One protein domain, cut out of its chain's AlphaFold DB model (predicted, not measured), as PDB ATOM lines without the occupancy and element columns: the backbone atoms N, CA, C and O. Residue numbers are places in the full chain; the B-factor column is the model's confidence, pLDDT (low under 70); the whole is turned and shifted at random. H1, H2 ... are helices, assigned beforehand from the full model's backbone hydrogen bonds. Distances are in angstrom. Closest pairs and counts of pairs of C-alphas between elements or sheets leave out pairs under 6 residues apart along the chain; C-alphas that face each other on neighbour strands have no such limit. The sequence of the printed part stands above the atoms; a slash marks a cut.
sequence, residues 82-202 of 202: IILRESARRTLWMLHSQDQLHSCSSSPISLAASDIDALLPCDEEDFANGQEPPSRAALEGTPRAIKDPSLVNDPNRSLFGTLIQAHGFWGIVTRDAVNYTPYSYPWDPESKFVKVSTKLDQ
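AT A GLANCE: This is residues 82 to 202 of the 202 residues of the protein "Fungal_trans domain-containing protein" of Gibberella nygamai (UniProt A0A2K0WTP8). What does the model look like at first sight? Two long helices, H1 and H5, lie side by side, running the same way but shifted along each other, and make the long axis of an elongated body. Short H2 packs on the beginning of H1, H6 folds back beside H5, and the small helices H3 and H4 sit off to one side among long loops. What is it made of, and how large is it? The printed part has 121 residues, with six named helices in the order H1 to H6 and no named strand, an all-helix class. It is compact, with a radius of gyration of the C-alphas of 15.5 A, and spans 51 by 29 by 23 A.

IN THESE COORDINATES: Where does the first helix run? H1, residues 82 to 102, begins at C-alpha 82 (-42.806, -49.033, -11.801) and is 30.3 A long. Which short helices follow? H2 is residues 124 to 129, 8.5 A; H3 is residues 143 to 147, 6.1 A; H4 is residues 149 to 153, 7.9 A. What comes last? H5, residues 159 to 178, begins at C-alpha 159 (-28.979, -40.413, -2.733) and is 28.6 A long. H6, residues 192 to 200, is 12.5 A long and ends at C-alpha 200 (-14.528, -39.652, -2.682).

HOW THE PARTS SIT: What does H1 touch? With residues 82 to 86 alone it touches H2, closest at the C-alphas of Ile 83 and Phe 127, 5.9 A; this helical hairpin has a shallow tilt of 25 degrees, opposite ways. With residues 93 to 102 alone it touches residues 164 to 171 of H5, closest at the C-alphas of Gln 100 and Gly 171, 5.0 A, at a shallow tilt of 18 degrees, the same way. Where are H3 and H4? They only just touch, with 3 pairs of C-alphas within 8 A, and only at the corner by their link; the closest C-alphas are those of Ala 145 and Leu 151, 5.9 A. Both are apart from H1 and H5. How does H6 stand to H5? They are close but not clearly touching, closest at the C-alphas of Phe 169 and Val 196, 6.7 A, at a shallow tilt of 13 degrees, opposite ways. What do the helix backbones show? In H1, H2, H3, H5 and H6 every O i to N i+4 pair is within hydrogen-bond range; in H4 it is 0 of 1, beside 2 of 2 O i to N i+3 pairs.

THE WHOLE: How far does it reach? The two C-alphas farthest apart are those of Asn 129 and Pro 182, 51.6 A, and the printed part has no cut. Which links are long? Those from H1 to H2, H2 to H3 and H5 to H6 are long; those from H3 to H4 and H4 to H5 are tight. Where is confidence low? The mean pLDDT of the printed part is 87.7, and residues 103 to 107, 179 to 184 and 202 are under 70.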
ATOM      1  N   ILE A  82     -44.079 -49.750 -11.953       97.44
ATOM      2  CA  ILE A  82     -42.806 -49.033 -11.801       97.44
ATOM      3  C   ILE A  82     -42.278 -49.201 -10.372       97.44
ATOM      4  O   ILE A  82     -41.145 -49.646 -10.173       97.44
ATOM      5  N   ILE A  83     -43.132 -48.971  -9.371       97.88
ATOM      6  CA  ILE A  83     -42.803 -49.135  -7.946       97.88
ATOM      7  C   ILE A  83     -42.326 -50.558  -7.651       97.88
ATOM      8  O   ILE A  83     -41.330 -50.753  -6.951       97.88
ATOM      9  N   LEU A  84     -42.997 -51.576  -8.192       97.06
ATOM     10  CA  LEU A  84     -42.616 -52.970  -7.970       97.06
ATOM     11  C   LEU A  84     -41.233 -53.291  -8.563       97.06
ATOM     12  O   LEU A  84     -40.418 -53.956  -7.915       97.06
ATOM     13  N   ARG A  85     -40.942 -52.816  -9.780       97.19
ATOM     14  CA  ARG A  85     -39.631 -53.017 -10.424       97.19
ATOM     15  C   ARG A  85     -38.526 -52.284  -9.675       97.19
ATOM     16  O   ARG A  85     -37.471 -52.869  -9.427       97.19
ATOM     17  N   GLU A  86     -38.783 -51.054  -9.255       97.94
ATOM     18  CA  GLU A  86     -37.828 -50.278  -8.473       97.94
ATOM     19  C   GLU A  86     -37.593 -50.900  -7.088       97.94
ATOM     20  O   GLU A  86     -36.454 -50.994  -6.634       97.94
ATOM     21  N   SER A  87     -38.632 -51.453  -6.454       98.19
ATOM     22  CA  SER A  87     -38.502 -52.218  -5.206       98.19
ATOM     23  C   SER A  87     -37.582 -53.430  -5.379       98.19
ATOM     24  O   SER A  87     -36.735 -53.712  -4.524       98.19
ATOM     25  N   ALA A  88     -37.690 -54.130  -6.511       98.44
ATOM     26  CA  ALA A  88     -36.806 -55.239  -6.849       98.44
ATOM     27  C   ALA A  88     -35.356 -54.776  -7.092       98.44
ATOM     28  O   ALA A  88     -34.414 -55.430  -6.638       98.44
ATOM     29  N   ARG A  89     -35.160 -53.628  -7.754       98.44
ATOM     30  CA  ARG A  89     -33.843 -53.007  -7.976       98.44
ATOM     31  C   ARG A  89     -33.183 -52.597  -6.664       98.44
ATOM     32  O   ARG A  89     -32.041 -52.971  -6.404       98.44
ATOM     33  N   ARG A  90     -33.917 -51.907  -5.792       98.25
ATOM     34  CA  ARG A  90     -33.458 -51.523  -4.449       98.25
ATOM     35  C   ARG A  90     -33.102 -52.745  -3.606       98.25
ATOM     36  O   ARG A  90     -32.078 -52.734  -2.933       98.25
ATOM     37  N   THR A  91     -33.876 -53.828  -3.703       98.38
ATOM     38  CA  THR A  91     -33.589 -55.089  -2.992       98.38
ATOM     39  C   THR A  91     -32.232 -55.674  -3.390       98.38
ATOM     40  O   THR A  91     -31.434 -56.003  -2.514       98.38
ATOM     41  N   LEU A  92     -31.930 -55.758  -4.692       98.19
ATOM     42  CA  LEU A  92     -30.613 -56.198  -5.175       98.19
ATOM     43  C   LEU A  92     -29.487 -55.343  -4.593       98.19
ATOM     44  O   LEU A  92     -28.501 -55.870  -4.079       98.19
ATOM     45  N   TRP A  93     -29.625 -54.023  -4.691       97.81
ATOM     46  CA  TRP A  93     -28.569 -53.114  -4.269       97.81
ATOM     47  C   TRP A  93     -28.362 -53.116  -2.757       97.81
ATOM     48  O   TRP A  93     -27.221 -53.055  -2.305       97.81
ATOM     49  N   MET A  94     -29.423 -53.295  -1.970       96.81
ATOM     50  CA  MET A  94     -29.305 -53.501  -0.526       96.81
ATOM     51  C   MET A  94     -28.615 -54.818  -0.170       96.81
ATOM     52  O   MET A  94     -27.820 -54.846   0.769       96.81
ATOM     53  N   LEU A  95     -28.863 -55.894  -0.923       95.94
ATOM     54  CA  LEU A  95     -28.145 -57.157  -0.748       95.94
ATOM     55  C   LEU A  95     -26.656 -56.994  -1.048       95.94
ATOM     56  O   LEU A  95     -25.831 -57.338  -0.206       95.94
ATOM     57  N   HIS A  96     -26.313 -56.408  -2.200       94.56
ATOM     58  CA  HIS A  96     -24.921 -56.126  -2.562       94.56
ATOM     59  C   HIS A  96     -24.239 -55.240  -1.514       94.56
ATOM     60  O   HIS A  96     -23.129 -55.520  -1.075       94.56
ATOM     61  N   SER A  97     -24.926 -54.191  -1.066       92.62
ATOM     62  CA  SER A  97     -24.450 -53.296  -0.020       92.62
ATOM     63  C   SER A  97     -24.116 -54.035   1.275       92.62
ATOM     64  O   SER A  97     -23.048 -53.811   1.835       92.62
ATOM     65  N   GLN A  98     -25.013 -54.882   1.785       90.38
ATOM     66  CA  GLN A  98     -24.738 -55.607   3.029       90.38
ATOM     67  C   GLN A  98     -23.644 -56.662   2.843       90.38
ATOM     68  O   GLN A  98     -22.792 -56.819   3.715       90.38
ATOM     69  N   ASP A  99     -23.596 -57.318   1.682       87.75
ATOM     70  CA  ASP A  99     -22.509 -58.233   1.329       87.75
ATOM     71  C   ASP A  99     -21.144 -57.515   1.386       87.75
ATOM     72  O   ASP A  99     -20.204 -58.023   1.995       87.75
ATOM     73  N   GLN A 100     -21.044 -56.273   0.889       84.75
ATOM     74  CA  GLN A 100     -19.828 -55.447   1.006       84.75
ATOM     75  C   GLN A 100     -19.475 -55.082   2.453       84.75
ATOM     76  O   GLN A 100     -18.301 -55.123   2.823       84.75
ATOM     77  N   LEU A 101     -20.468 -54.717   3.270       82.62
ATOM     78  CA  LEU A 101     -20.260 -54.308   4.664       82.62
ATOM     79  C   LEU A 101     -19.851 -55.472   5.579       82.62
ATOM     80  O   LEU A 101     -19.272 -55.240   6.643       82.62
ATOM     81  N   HIS A 102     -20.168 -56.710   5.199       76.06
ATOM     82  CA  HIS A 102     -19.897 -57.904   6.007       76.06
ATOM     83  C   HIS A 102     -18.772 -58.778   5.464       76.06
ATOM     84  O   HIS A 102     -18.222 -59.587   6.214       76.06
ATOM     85  N   SER A 103     -18.393 -58.591   4.199       67.25
ATOM     86  CA  SER A 103     -17.249 -59.276   3.608       67.25
ATOM     87  C   SER A 103     -15.960 -58.918   4.345       67.25
ATOM     88  O   SER A 103     -15.618 -57.751   4.532       67.25
ATOM     89  N   CYS A 104     -15.208 -59.943   4.727       65.44
ATOM     90  CA  CYS A 104     -13.935 -59.828   5.430       65.44
ATOM     91  C   CYS A 104     -12.991 -60.934   4.936       65.44
ATOM     92  O   CYS A 104     -13.383 -61.760   4.115       65.44
ATOM     93  N   SER A 105     -11.750 -60.996   5.419       58.66
ATOM     94  CA  SER A 105     -10.762 -61.992   4.962       58.66
ATOM     95  C   SER A 105     -11.251 -63.449   5.044       58.66
ATOM     96  O   SER A 105     -10.831 -64.284   4.248       58.66
ATOM     97  N   SER A 106     -12.173 -63.751   5.966       63.09
ATOM     98  CA  SER A 106     -12.763 -65.079   6.173       63.09
ATOM     99  C   SER A 106     -14.127 -65.306   5.506       63.09
ATOM    100  O   SER A 106     -14.651 -66.413   5.604       63.09
ATOM    101  N   SER A 107     -14.729 -64.296   4.867       68.81
ATOM    102  CA  SER A 107     -15.992 -64.434   4.125       68.81
ATOM    103  C   SER A 107     -15.945 -63.559   2.864       68.81
ATOM    104  O   SER A 107     -16.012 -62.330   2.978       68.81
ATOM    105  N   PRO A 108     -15.728 -64.160   1.679       70.94
ATOM    106  CA  PRO A 108     -15.624 -63.414   0.433       70.94
ATOM    107  C   PRO A 108     -16.984 -62.863  -0.005       70.94
ATOM    108  O   PRO A 108     -18.028 -63.436   0.300       70.94
ATOM    109  N   ILE A 109     -16.934 -61.792  -0.802       77.25
ATOM    110  CA  ILE A 109     -18.106 -61.218  -1.475       77.25
ATOM    111  C   ILE A 109     -18.805 -62.320  -2.272       77.25
ATOM    112  O   ILE A 109     -18.180 -63.006  -3.086       77.25
ATOM    113  N   SER A 110     -20.104 -62.466  -2.048       80.69
ATOM    114  CA  SER A 110     -20.954 -63.449  -2.711       80.69
ATOM    115  C   SER A 110     -21.548 -62.934  -4.024       80.69
ATOM    116  O   SER A 110     -21.855 -63.744  -4.900       80.69
ATOM    117  N   LEU A 111     -21.700 -61.615  -4.187       84.56
ATOM    118  CA  LEU A 111     -22.152 -60.984  -5.431       84.56
ATOM    119  C   LEU A 111     -21.218 -59.839  -5.844       84.56
ATOM    120  O   LEU A 111     -21.344 -58.702  -5.376       84.56
ATOM    121  N   ALA A 112     -20.275 -60.136  -6.738       88.00
ATOM    122  CA  ALA A 112     -19.317 -59.154  -7.229       88.00
ATOM    123  C   ALA A 112     -19.992 -58.111  -8.134       88.00
ATOM    124  O   ALA A 112     -20.916 -58.419  -8.883       88.00
ATOM    125  N   ALA A 113     -19.489 -56.871  -8.118       90.50
ATOM    126  CA  ALA A 113     -20.002 -55.802  -8.982       90.50
ATOM    127  C   ALA A 113     -19.893 -56.154 -10.479       90.50
ATOM    128  O   ALA A 113     -20.760 -55.777 -11.261       90.50
ATOM    129  N   SER A 114     -18.882 -56.939 -10.866       93.56
ATOM    130  CA  SER A 114     -18.697 -57.430 -12.238       93.56
ATOM    131  C   SER A 114     -19.842 -58.310 -12.744       93.56
ATOM    132  O   SER A 114     -20.014 -58.433 -13.954       93.56
ATOM    133  N   ASP A 115     -20.625 -58.895 -11.834       94.12
ATOM    134  CA  ASP A 115     -21.731 -59.800 -12.156       94.12
ATOM    135  C   ASP A 115     -23.093 -59.079 -12.163       94.12
ATOM    136  O   ASP A 115     -24.125 -59.697 -12.435       94.12
ATOM    137  N   ILE A 116     -23.118 -57.775 -11.863       97.06
ATOM    138  CA  ILE A 116     -24.335 -56.961 -11.790       97.06
ATOM    139  C   ILE A 116     -24.413 -56.043 -13.010       97.06
ATOM    140  O   ILE A 116     -23.704 -55.046 -13.087       97.06
ATOM    141  N   ASP A 117     -25.311 -56.345 -13.946       97.12
ATOM    142  CA  ASP A 117     -25.640 -55.473 -15.085       97.12
ATOM    143  C   ASP A 117     -26.679 -54.396 -14.725       97.12
ATOM    144  O   ASP A 117     -26.844 -53.432 -15.468       97.12
ATOM    145  N   ALA A 118     -27.392 -54.554 -13.606       98.06
ATOM    146  CA  ALA A 118     -28.420 -53.615 -13.172       98.06
ATOM    147  C   ALA A 118     -27.856 -52.204 -12.908       98.06
ATOM    148  O   ALA A 118     -26.788 -52.049 -12.324       98.06
ATOM    149  N   LEU A 119     -28.605 -51.169 -13.289       98.00
ATOM    150  CA  LEU A 119     -28.337 -49.766 -12.956       98.00
ATOM    151  C   LEU A 119     -28.770 -49.432 -11.520       98.00
ATOM    152  O   LEU A 119     -29.575 -50.152 -10.911       98.00
ATOM    153  N   LEU A 120     -28.239 -48.335 -10.981       98.06
ATOM    154  CA  LEU A 120     -28.511 -47.866  -9.623       98.06
ATOM    155  C   LEU A 120     -29.977 -47.409  -9.443       98.06
ATOM    156  O   LEU A 120     -30.648 -47.057 -10.421       98.06
ATOM    157  N   PRO A 121     -30.495 -47.431  -8.199       98.06
ATOM    158  CA  PRO A 121     -31.864 -47.016  -7.896       98.06
ATOM    159  C   PRO A 121     -32.151 -45.546  -8.211       98.06
ATOM    160  O   PRO A 121     -31.247 -44.708  -8.144       98.06
ATOM    161  N   CYS A 122     -33.413 -45.235  -8.511       97.44
ATOM    162  CA  CYS A 122     -33.889 -43.861  -8.684       97.44
ATOM    163  C   CYS A 122     -34.029 -43.140  -7.335       97.44
ATOM    164  O   CYS A 122     -33.832 -43.737  -6.267       97.44
ATOM    165  N   ASP A 123     -34.331 -41.845  -7.382       97.00
ATOM    166  CA  ASP A 123     -34.582 -41.063  -6.178       97.00
ATOM    167  C   ASP A 123     -35.901 -41.448  -5.480       97.00
ATOM    168  O   ASP A 123     -36.675 -42.293  -5.935       97.00
ATOM    169  N   GLU A 124     -36.107 -40.898  -4.284       96.75
ATOM    170  CA  GLU A 124     -37.288 -41.215  -3.479       96.75
ATOM    171  C   GLU A 124     -38.577 -40.602  -4.030       96.75
ATOM    172  O   GLU A 124     -39.646 -41.158  -3.784       96.75
ATOM    173  N   GLU A 125     -38.503 -39.494  -4.768       97.25
ATOM    174  CA  GLU A 125     -39.683 -38.831  -5.327       97.25
ATOM    175  C   GLU A 125     -40.226 -39.623  -6.519       97.25
ATOM    176  O   GLU A 125     -41.414 -39.956  -6.548       97.25
ATOM    177  N   ASP A 126     -39.350 -40.019  -7.439       97.44
ATOM    178  CA  ASP A 126     -39.667 -40.893  -8.566       97.44
ATOM    179  C   ASP A 126     -40.236 -42.226  -8.075       97.44
ATOM    180  O   ASP A 126     -41.268 -42.696  -8.560       97.44
ATOM    181  N   PHE A 127     -39.615 -42.823  -7.053       97.56
ATOM    182  CA  PHE A 127     -40.120 -44.059  -6.464       97.56
ATOM    183  C   PHE A 127     -41.496 -43.881  -5.818       97.56
ATOM    184  O   PHE A 127     -42.393 -44.677  -6.084       97.56
ATOM    185  N   ALA A 128     -41.691 -42.851  -4.992       97.25
ATOM    186  CA  ALA A 128     -42.961 -42.624  -4.303       97.25
ATOM    187  C   ALA A 128     -44.118 -42.356  -5.276       97.25
ATOM    188  O   ALA A 128     -45.255 -42.747  -5.006       97.25
ATOM    189  N   ASN A 129     -43.824 -41.721  -6.412       97.38
ATOM    190  CA  ASN A 129     -44.809 -41.388  -7.437       97.38
ATOM    191  C   ASN A 129     -44.952 -42.463  -8.529       97.38
ATOM    192  O   ASN A 129     -45.803 -42.317  -9.408       97.38
ATOM    193  N   GLY A 130     -44.139 -43.524  -8.496       97.06
ATOM    194  CA  GLY A 130     -44.096 -44.541  -9.546       97.06
ATOM    195  C   GLY A 130     -43.755 -43.944 -10.908       97.06
ATOM    196  O   GLY A 130     -44.478 -44.172 -11.874       97.06
ATOM    197  N   GLN A 131     -42.686 -43.152 -10.971       96.62
ATOM    198  CA  GLN A 131     -42.165 -42.519 -12.180       96.62
ATOM    199  C   GLN A 131     -40.795 -43.106 -12.531       96.62
ATOM    200  O   GLN A 131     -40.006 -43.455 -11.656       96.62
ATOM    201  N   GLU A 132     -40.523 -43.269 -13.828       94.62
ATOM    202  CA  GLU A 132     -39.181 -43.642 -14.276       94.62
ATOM    203  C   GLU A 132     -38.282 -42.402 -14.304       94.62
ATOM    204  O   GLU A 132     -38.673 -41.404 -14.922       94.62
ATOM    205  N   PRO A 133     -37.076 -42.463 -13.708       95.06
ATOM    206  CA  PRO A 133     -36.127 -41.367 -13.778       95.06
ATOM    207  C   PRO A 133     -35.684 -41.108 -15.226       95.06
ATOM    208  O   PRO A 133     -35.645 -42.026 -16.054       95.06
ATOM    209  N   PRO A 134     -35.252 -39.876 -15.539       92.94
ATOM    210  CA  PRO A 134     -34.758 -39.519 -16.868       92.94
ATOM    211  C   PRO A 134     -33.477 -40.274 -17.258       92.94
ATOM    212  O   PRO A 134     -33.249 -40.542 -18.439       92.94
ATOM    213  N   SER A 135     -32.635 -40.619 -16.283       95.31
ATOM    214  CA  SER A 135     -31.457 -41.471 -16.456       95.31
ATOM    215  C   SER A 135     -31.115 -42.191 -15.152       95.31
ATOM    216  O   SER A 135     -31.667 -41.893 -14.092       95.31
ATOM    217  N   ARG A 136     -30.225 -43.186 -15.227       96.44
ATOM    218  CA  ARG A 136     -29.789 -43.968 -14.066       96.44
ATOM    219  C   ARG A 136     -28.281 -44.142 -14.083       96.44
ATOM    220  O   ARG A 136     -27.706 -44.560 -15.085       96.44
ATOM    221  N   ALA A 137     -27.673 -43.898 -12.930       97.44
ATOM    222  CA  ALA A 137     -26.253 -44.120 -12.720       97.44
ATOM    223  C   ALA A 137     -25.893 -45.618 -12.713       97.44
ATOM    224  O   ALA A 137     -26.740 -46.483 -12.474       97.44
ATOM    225  N   ALA A 138     -24.613 -45.933 -12.898       97.31
ATOM    226  CA  ALA A 138     -24.063 -47.278 -12.738       97.31
ATOM    227  C   ALA A 138     -23.005 -47.297 -11.626       97.31
ATOM    228  O   ALA A 138     -22.266 -46.331 -11.436       97.31
ATOM    229  N   LEU A 139     -22.906 -48.405 -10.886       96.00
ATOM    230  CA  LEU A 139     -21.819 -48.581  -9.921       96.00
ATOM    231  C   LEU A 139     -20.508 -48.870 -10.664       96.00
ATOM    232  O   LEU A 139     -20.484 -49.666 -11.606       96.00
ATOM    233  N   GLU A 140     -19.408 -48.258 -10.230       93.19
ATOM    234  CA  GLU A 140     -18.085 -48.530 -10.795       93.19
ATOM    235  C   GLU A 140     -17.748 -50.033 -10.732       93.19
ATOM    236  O   GLU A 140     -18.019 -50.714  -9.745       93.19
ATOM    237  N   GLY A 141     -17.160 -50.563 -11.809       91.94
ATOM    238  CA  GLY A 141     -16.814 -51.984 -11.925       91.94
ATOM    239  C   GLY A 141     -17.951 -52.888 -12.412       91.94
ATOM    240  O   GLY A 141     -17.698 -54.057 -12.695       91.94
ATOM    241  N   THR A 142     -19.170 -52.363 -12.571       96.81
ATOM    242  CA  THR A 142     -20.252 -53.072 -13.274       96.81
ATOM    243  C   THR A 142     -20.022 -53.083 -14.789       96.81
ATOM    244  O   THR A 142     -19.402 -52.153 -15.321       96.81
ATOM    245  N   PRO A 143     -20.562 -54.064 -15.536       97.19
ATOM    246  CA  PRO A 143     -20.489 -54.080 -16.997       97.19
ATOM    247  C   PRO A 143     -21.027 -52.800 -17.654       97.19
ATOM    248  O   PRO A 143     -20.461 -52.339 -18.646       97.19
ATOM    249  N   ARG A 144     -22.077 -52.183 -17.086       95.94
ATOM    250  CA  ARG A 144     -22.637 -50.912 -17.578       95.94
ATOM    251  C   ARG A 144     -21.663 -49.755 -17.419       95.94
ATOM    252  O   ARG A 144     -21.439 -49.050 -18.395       95.94
ATOM    253  N   ALA A 145     -21.041 -49.616 -16.250       96.31
ATOM    254  CA  ALA A 145     -20.027 -48.589 -16.011       96.31
ATOM    255  C   ALA A 145     -18.757 -48.800 -16.854       96.31
ATOM    256  O   ALA A 145     -18.134 -47.837 -17.283       96.31
ATOM    257  N   ILE A 146     -18.365 -50.051 -17.119       96.19
ATOM    258  CA  ILE A 146     -17.215 -50.351 -17.989       96.19
ATOM    259  C   ILE A 146     -17.518 -49.957 -19.438       96.19
ATOM    260  O   ILE A 146     -16.660 -49.403 -20.125       96.19
ATOM    261  N   LYS A 147     -18.733 -50.253 -19.915       96.81
ATOM    262  CA  LYS A 147     -19.161 -49.933 -21.279       96.81
ATOM    263  C   LYS A 147     -19.385 -48.433 -21.478       96.81
ATOM    264  O   LYS A 147     -19.052 -47.915 -22.540       96.81
ATOM    265  N   ASP A 148     -19.957 -47.769 -20.482       96.56
ATOM    266  CA  ASP A 148     -20.203 -46.333 -20.473       96.56
ATOM    267  C   ASP A 148     -19.754 -45.724 -19.133       96.56
ATOM    268  O   ASP A 148     -20.535 -45.654 -18.176       96.56
ATOM    269  N   PRO A 149     -18.489 -45.269 -19.053       95.50
ATOM    270  CA  PRO A 149     -17.941 -44.671 -17.838       95.50
ATOM    271  C   PRO A 149     -18.658 -43.396 -17.387       95.50
ATOM    272  O   PRO A 149     -18.546 -43.027 -16.218       95.50
ATOM    273  N   SER A 150     -19.406 -42.723 -18.272       95.06
ATOM    274  CA  SER A 150     -20.137 -41.506 -17.906       95.06
ATOM    275  C   SER A 150     -21.262 -41.781 -16.902       95.06
ATOM    276  O   SER A 150     -21.548 -40.930 -16.063       95.06
ATOM    277  N   LEU A 151     -21.811 -43.005 -16.896       95.75
ATOM    278  CA  LEU A 151     -22.872 -43.428 -15.978       95.75
ATOM    279  C   LEU A 151     -22.436 -43.454 -14.510       95.75
ATOM    280  O   LEU A 151     -23.285 -43.417 -13.620       95.75
ATOM    281  N   VAL A 152     -21.133 -43.537 -14.222       93.88
ATOM    282  CA  VAL A 152     -20.637 -43.509 -12.835       93.88
ATOM    283  C   VAL A 152     -20.920 -42.148 -12.196       93.88
ATOM    284  O   VAL A 152     -21.308 -42.088 -11.028       93.88
ATOM    285  N   ASN A 153     -20.803 -41.081 -12.989       90.81
ATOM    286  CA  ASN A 153     -20.969 -39.684 -12.585       90.81
ATOM    287  C   ASN A 153     -22.240 -39.066 -13.186       90.81
ATOM    288  O   ASN A 153     -22.275 -37.866 -13.460       90.81
ATOM    289  N   ASP A 154     -23.270 -39.886 -13.422       94.56
ATOM    290  CA  ASP A 154     -24.556 -39.405 -13.920       94.56
ATOM    291  C   ASP A 154     -25.126 -38.335 -12.957       94.56
ATOM    292  O   ASP A 154     -25.185 -38.575 -11.744       94.56
ATOM    293  N   PRO A 155     -25.530 -37.152 -13.461       92.69
ATOM    294  CA  PRO A 155     -25.993 -36.049 -12.619       92.69
ATOM    295  C   PRO A 155     -27.317 -36.344 -11.897       92.69
ATOM    296  O   PRO A 155     -27.616 -35.687 -10.905       92.69
ATOM    297  N   ASN A 156     -28.087 -37.332 -12.358       93.50
ATOM    298  CA  ASN A 156     -29.329 -37.801 -11.745       93.50
ATOM    299  C   ASN A 156     -29.093 -38.990 -10.794       93.50
ATOM    300  O   ASN A 156     -30.028 -39.703 -10.426       93.50
ATOM    301  N   ARG A 157     -27.842 -39.248 -10.379       94.94
ATOM    302  CA  ARG A 157     -27.541 -40.267  -9.367       94.94
ATOM    303  C   ARG A 157     -28.273 -39.946  -8.063       94.94
ATOM    304  O   ARG A 157     -27.988 -38.955  -7.395       94.94
ATOM    305  N   SER A 158     -29.167 -40.843  -7.662       96.31
ATOM    306  CA  SER A 158     -29.938 -40.699  -6.429       96.31
ATOM    307  C   SER A 158     -29.061 -40.741  -5.169       96.31
ATOM    308  O   SER A 158     -27.943 -41.276  -5.160       96.31
ATOM    309  N   LEU A 159     -29.603 -40.245  -4.051       95.38
ATOM    310  CA  LEU A 159     -28.979 -40.413  -2.733       95.38
ATOM    311  C   LEU A 159     -28.790 -41.898  -2.387       95.38
ATOM    312  O   LEU A 159     -27.768 -42.276  -1.818       95.38
ATOM    313  N   PHE A 160     -29.738 -42.746  -2.794       96.12
ATOM    314  CA  PHE A 160     -29.624 -44.195  -2.664       96.12
ATOM    315  C   PHE A 160     -28.411 -44.715  -3.447       96.12
ATOM    316  O   PHE A 160     -27.585 -45.440  -2.897       96.12
ATOM    317  N   GLY A 161     -28.252 -44.316  -4.711       95.44
ATOM    318  CA  GLY A 161     -27.088 -44.678  -5.523       95.44
ATOM    319  C   GLY A 161     -25.766 -44.252  -4.878       95.44
ATOM    320  O   GLY A 161     -24.814 -45.031  -4.841       95.44
ATOM    321  N   THR A 162     -25.732 -43.055  -4.290       94.50
ATOM    322  CA  THR A 162     -24.573 -42.545  -3.537       94.50
ATOM    323  C   THR A 162     -24.278 -43.386  -2.286       94.50
ATOM    324  O   THR A 162     -23.117 -43.700  -2.019       94.50
ATOM    325  N   LEU A 163     -25.304 -43.831  -1.551       94.69
ATOM    326  CA  LEU A 163     -25.141 -44.738  -0.406       94.69
ATOM    327  C   LEU A 163     -24.479 -46.063  -0.821       94.69
ATOM    328  O   LEU A 163     -23.564 -46.539  -0.149       94.69
ATOM    329  N   ILE A 164     -24.906 -46.641  -1.947       95.19
ATOM    330  CA  ILE A 164     -24.320 -47.878  -2.483       95.19
ATOM    331  C   ILE A 164     -22.842 -47.691  -2.834       95.19
ATOM    332  O   ILE A 164     -22.021 -48.545  -2.495       95.19
ATOM    333  N   GLN A 165     -22.481 -46.567  -3.459       91.44
ATOM    334  CA  GLN A 165     -21.083 -46.242  -3.756       91.44
ATOM    335  C   GLN A 165     -20.243 -46.120  -2.479       91.44
ATOM    336  O   GLN A 165     -19.177 -46.732  -2.383       91.44
ATOM    337  N   ALA A 166     -20.749 -45.408  -1.466       90.94
ATOM    338  CA  ALA A 166     -20.071 -45.256  -0.182       90.94
ATOM    339  C   ALA A 166     -19.812 -46.613   0.499       90.94
ATOM    340  O   ALA A 166     -18.707 -46.865   0.987       90.94
ATOM    341  N   HIS A 167     -20.787 -47.526   0.478       91.44
ATOM    342  CA  HIS A 167     -20.607 -48.884   1.001       91.44
ATOM    343  C   HIS A 167     -19.605 -49.713   0.185       91.44
ATOM    344  O   HIS A 167     -18.843 -50.492   0.761       91.44
ATOM    345  N   GLY A 168     -19.543 -49.514  -1.135       87.56
ATOM    346  CA  GLY A 168     -18.506 -50.102  -1.984       87.56
ATOM    347  C   GLY A 168     -17.097 -49.662  -1.570       87.56
ATOM    348  O   GLY A 168     -16.215 -50.506  -1.384       87.56
ATOM    349  N   PHE A 169     -16.893 -48.359  -1.348       86.38
ATOM    350  CA  PHE A 169     -15.620 -47.825  -0.852       86.38
ATOM    351  C   PHE A 169     -15.272 -48.353   0.539       86.38
ATOM    352  O   PHE A 169     -14.134 -48.770   0.762       86.38
ATOM    353  N   TRP A 170     -16.250 -48.417   1.446       85.44
ATOM    354  CA  TRP A 170     -16.059 -49.013   2.767       85.44
ATOM    355  C   TRP A 170     -15.562 -50.457   2.671       85.44
ATOM    356  O   TRP A 170     -14.568 -50.799   3.307       85.44
ATOM    357  N   GLY A 171     -16.188 -51.281   1.827       82.75
ATOM    358  CA  GLY A 171     -15.769 -52.666   1.617       82.75
ATOM    359  C   GLY A 171     -14.320 -52.788   1.128       82.75
ATOM    360  O   GLY A 171     -13.590 -53.679   1.563       82.75
ATOM    361  N   ILE A 172     -13.873 -51.894   0.236       81.50
ATOM    362  CA  ILE A 172     -12.473 -51.864  -0.227       81.50
ATOM    363  C   ILE A 172     -11.535 -51.586   0.952       81.50
ATOM    364  O   ILE A 172     -10.601 -52.353   1.189       81.50
ATOM    365  N   VAL A 173     -11.821 -50.527   1.712       80.94
ATOM    366  CA  VAL A 173     -10.999 -50.086   2.848       80.94
ATOM    367  C   VAL A 173     -10.916 -51.166   3.927       80.94
ATOM    368  O   VAL A 173      -9.821 -51.469   4.402       80.94
ATOM    369  N   THR A 174     -12.039 -51.780   4.309       79.38
ATOM    370  CA  THR A 174     -12.059 -52.790   5.378       79.38
ATOM    371  C   THR A 174     -11.320 -54.061   4.990       79.38
ATOM    372  O   THR A 174     -10.532 -54.571   5.787       79.38
ATOM    373  N   ARG A 175     -11.510 -54.569   3.767       78.94
ATOM    374  CA  ARG A 175     -10.804 -55.774   3.312       78.94
ATOM    375  C   ARG A 175      -9.303 -55.550   3.212       78.94
ATOM    376  O   ARG A 175      -8.549 -56.430   3.617       78.94
ATOM    377  N   ASP A 176      -8.864 -54.404   2.699       75.31
ATOM    378  CA  ASP A 176      -7.433 -54.097   2.618       75.31
ATOM    379  C   ASP A 176      -6.820 -53.898   4.018       75.31
ATOM    380  O   ASP A 176      -5.713 -54.370   4.266       75.31
ATOM    381  N   ALA A 177      -7.549 -53.285   4.960       74.81
ATOM    382  CA  ALA A 177      -7.095 -53.139   6.345       74.81
ATOM    383  C   ALA A 177      -6.940 -54.491   7.068       74.81
ATOM    384  O   ALA A 177      -5.988 -54.680   7.824       74.81
ATOM    385  N   VAL A 178      -7.854 -55.442   6.836       72.06
ATOM    386  CA  VAL A 178      -7.806 -56.770   7.475       72.06
ATOM    387  C   VAL A 178      -6.795 -57.704   6.800       72.06
ATOM    388  O   VAL A 178      -6.173 -58.520   7.477       72.06
ATOM    389  N   ASN A 179      -6.578 -57.577   5.488       67.62
ATOM    390  CA  ASN A 179      -5.643 -58.420   4.733       67.62
ATOM    391  C   ASN A 179      -4.172 -57.974   4.823       67.62
ATOM    392  O   ASN A 179      -3.391 -58.407   3.978       67.62
ATOM    393  N   TYR A 180      -3.813 -57.130   5.807       61.12
ATOM    394  CA  TYR A 180      -2.493 -56.511   6.032       61.12
ATOM    395  C   TYR A 180      -1.405 -56.971   5.049       61.12
ATOM    396  O   TYR A 180      -0.702 -57.961   5.271       61.12
ATOM    397  N   THR A 181      -1.257 -56.244   3.944       60.62
ATOM    398  CA  THR A 181      -0.106 -56.399   3.060       60.62
ATOM    399  C   THR A 181       1.030 -55.537   3.622       60.62
ATOM    400  O   THR A 181       0.854 -54.323   3.732       60.62
ATOM    401  N   PRO A 182       2.213 -56.101   3.952       58.31
ATOM    402  CA  PRO A 182       3.327 -55.381   4.601       58.31
ATOM    403  C   PRO A 182       3.876 -54.148   3.853       58.31
ATOM    404  O   PRO A 182       4.783 -53.483   4.346       58.31
ATOM    405  N   TYR A 183       3.344 -53.851   2.666       58.25
ATOM    406  CA  TYR A 183       3.788 -52.810   1.743       58.25
ATOM    407  C   TYR A 183       2.635 -51.908   1.272       58.25
ATOM    408  O   TYR A 183       2.700 -51.340   0.189       58.25
ATOM    409  N   SER A 184       1.537 -51.814   2.025       63.06
ATOM    410  CA  SER A 184       0.376 -50.992   1.648       63.06
ATOM    411  C   SER A 184      -0.023 -50.073   2.792       63.06
ATOM    412  O   SER A 184      -1.083 -50.220   3.396       63.06
ATOM    413  N   TYR A 185       0.860 -49.133   3.116       72.00
ATOM    414  CA  TYR A 185       0.576 -48.141   4.144       72.00
ATOM    415  C   TYR A 185      -0.439 -47.107   3.632       72.00
ATOM    416  O   TYR A 185      -0.326 -46.676   2.487       72.00
ATOM    417  N   PRO A 186      -1.392 -46.645   4.463       72.00
ATOM    418  CA  PRO A 186      -2.385 -45.649   4.050       72.00
ATOM    419  C   PRO A 186      -1.806 -44.315   3.563       72.00
ATOM    420  O   PRO A 186      -2.447 -43.618   2.787       72.00
ATOM    421  N   TRP A 187      -0.604 -43.959   4.020       77.75
ATOM    422  CA  TRP A 187       0.106 -42.735   3.637       77.75
ATOM    423  C   TRP A 187       1.031 -42.909   2.423       77.75
ATOM    424  O   TRP A 187       1.692 -41.949   2.031       77.75
ATOM    425  N   ASP A 188       1.120 -44.109   1.842       80.75
ATOM    426  CA  ASP A 188       1.818 -44.303   0.570       80.75
ATOM    427  C   ASP A 188       0.979 -43.672  -0.562       80.75
ATOM    428  O   ASP A 188      -0.198 -44.032  -0.703       80.75
ATOM    429  N   PRO A 189       1.546 -42.744  -1.361       79.19
ATOM    430  CA  PRO A 189       0.852 -42.100  -2.477       79.19
ATOM    431  C   PRO A 189       0.239 -43.077  -3.489       79.19
ATOM    432  O   PRO A 189      -0.796 -42.774  -4.077       79.19
ATOM    433  N   GLU A 190       0.835 -44.259  -3.670       79.50
ATOM    434  CA  GLU A 190       0.344 -45.282  -4.605       79.50
ATOM    435  C   GLU A 190      -0.624 -46.283  -3.959       79.50
ATOM    436  O   GLU A 190      -1.143 -47.195  -4.626       79.50
ATOM    437  N   SER A 191      -0.899 -46.117  -2.661       78.62
ATOM    438  CA  SER A 191      -1.793 -46.998  -1.922       78.62
ATOM    439  C   SER A 191      -3.214 -46.964  -2.476       78.62
ATOM    440  O   SER A 191      -3.718 -45.969  -3.005       78.62
ATOM    441  N   LYS A 192      -3.920 -48.080  -2.292       75.56
ATOM    442  CA  LYS A 192      -5.349 -48.156  -2.599       75.56
ATOM    443  C   LYS A 192      -6.171 -47.162  -1.768       75.56
ATOM    444  O   LYS A 192      -7.186 -46.685  -2.260       75.56
ATOM    445  N   PHE A 193      -5.715 -46.801  -0.565       79.19
ATOM    446  CA  PHE A 193      -6.375 -45.814   0.292       79.19
ATOM    447  C   PHE A 193      -6.376 -44.419  -0.340       79.19
ATOM    448  O   PHE A 193      -7.426 -43.785  -0.394       79.19
ATOM    449  N   VAL A 194      -5.242 -43.979  -0.897       81.38
ATOM    450  CA  VAL A 194      -5.157 -42.698  -1.622       81.38
ATOM    451  C   VAL A 194      -6.059 -42.713  -2.856       81.38
ATOM    452  O   VAL A 194      -6.820 -41.773  -3.067       81.38
ATOM    453  N   LYS A 195      -6.069 -43.817  -3.618       82.38
ATOM    454  CA  LYS A 195      -6.950 -43.977  -4.792       82.38
ATOM    455  C   LYS A 195      -8.433 -43.897  -4.429       82.38
ATOM    456  O   LYS A 195      -9.201 -43.293  -5.169       82.38
ATOM    457  N   VAL A 196      -8.839 -44.497  -3.308       82.56
ATOM    458  CA  VAL A 196     -10.214 -44.385  -2.793       82.56
ATOM    459  C   VAL A 196     -10.501 -42.955  -2.325       82.56
ATOM    460  O   VAL A 196     -11.565 -42.436  -2.639       82.56
ATOM    461  N   SER A 197      -9.555 -42.288  -1.657       83.06
ATOM    462  CA  SER A 197      -9.712 -40.888  -1.233       83.06
ATOM    463  C   SER A 197      -9.956 -39.952  -2.417       83.06
ATOM    464  O   SER A 197     -10.907 -39.187  -2.388       83.06
ATOM    465  N   THR A 198      -9.171 -40.059  -3.494       83.00
ATOM    466  CA  THR A 198      -9.369 -39.238  -4.701       83.00
ATOM    467  C   THR A 198     -10.737 -39.462  -5.346       83.00
ATOM    468  O   THR A 198     -11.284 -38.544  -5.947       83.00
ATOM    469  N   LYS A 199     -11.294 -40.673  -5.235       81.38
ATOM    470  CA  LYS A 199     -12.629 -40.994  -5.752       81.38
ATOM    471  C   LYS A 199     -13.764 -40.455  -4.882       81.38
ATOM    472  O   LYS A 199     -14.846 -40.251  -5.407       81.38
ATOM    473  N   LEU A 200     -13.539 -40.254  -3.583       76.62
ATOM    474  CA  LEU A 200     -14.528 -39.652  -2.682       76.62
ATOM    475  C   LEU A 200     -14.689 -38.144  -2.915       76.62
ATOM    476  O   LEU A 200     -15.743 -37.598  -2.605       76.62
ATOM    477  N   ASP A 201     -13.658 -37.490  -3.452       74.62
ATOM    478  CA  ASP A 201     -13.668 -36.059  -3.780       74.62
ATOM    479  C   ASP A 201     -14.348 -35.749  -5.138       74.62
ATOM    480  O   ASP A 201     -14.380 -34.587  -5.550       74.62
ATOM    481  N   GLN A 202     -14.860 -36.769  -5.845       62.66
ATOM    482  CA  GLN A 202     -15.519 -36.686  -7.161       62.66
ATOM    483  C   GLN A 202     -17.021 -36.970  -7.060       62.66
ATOM    484  O   GLN A 202     -17.781 -36.271  -7.766       62.66
TER     485      GLN A 202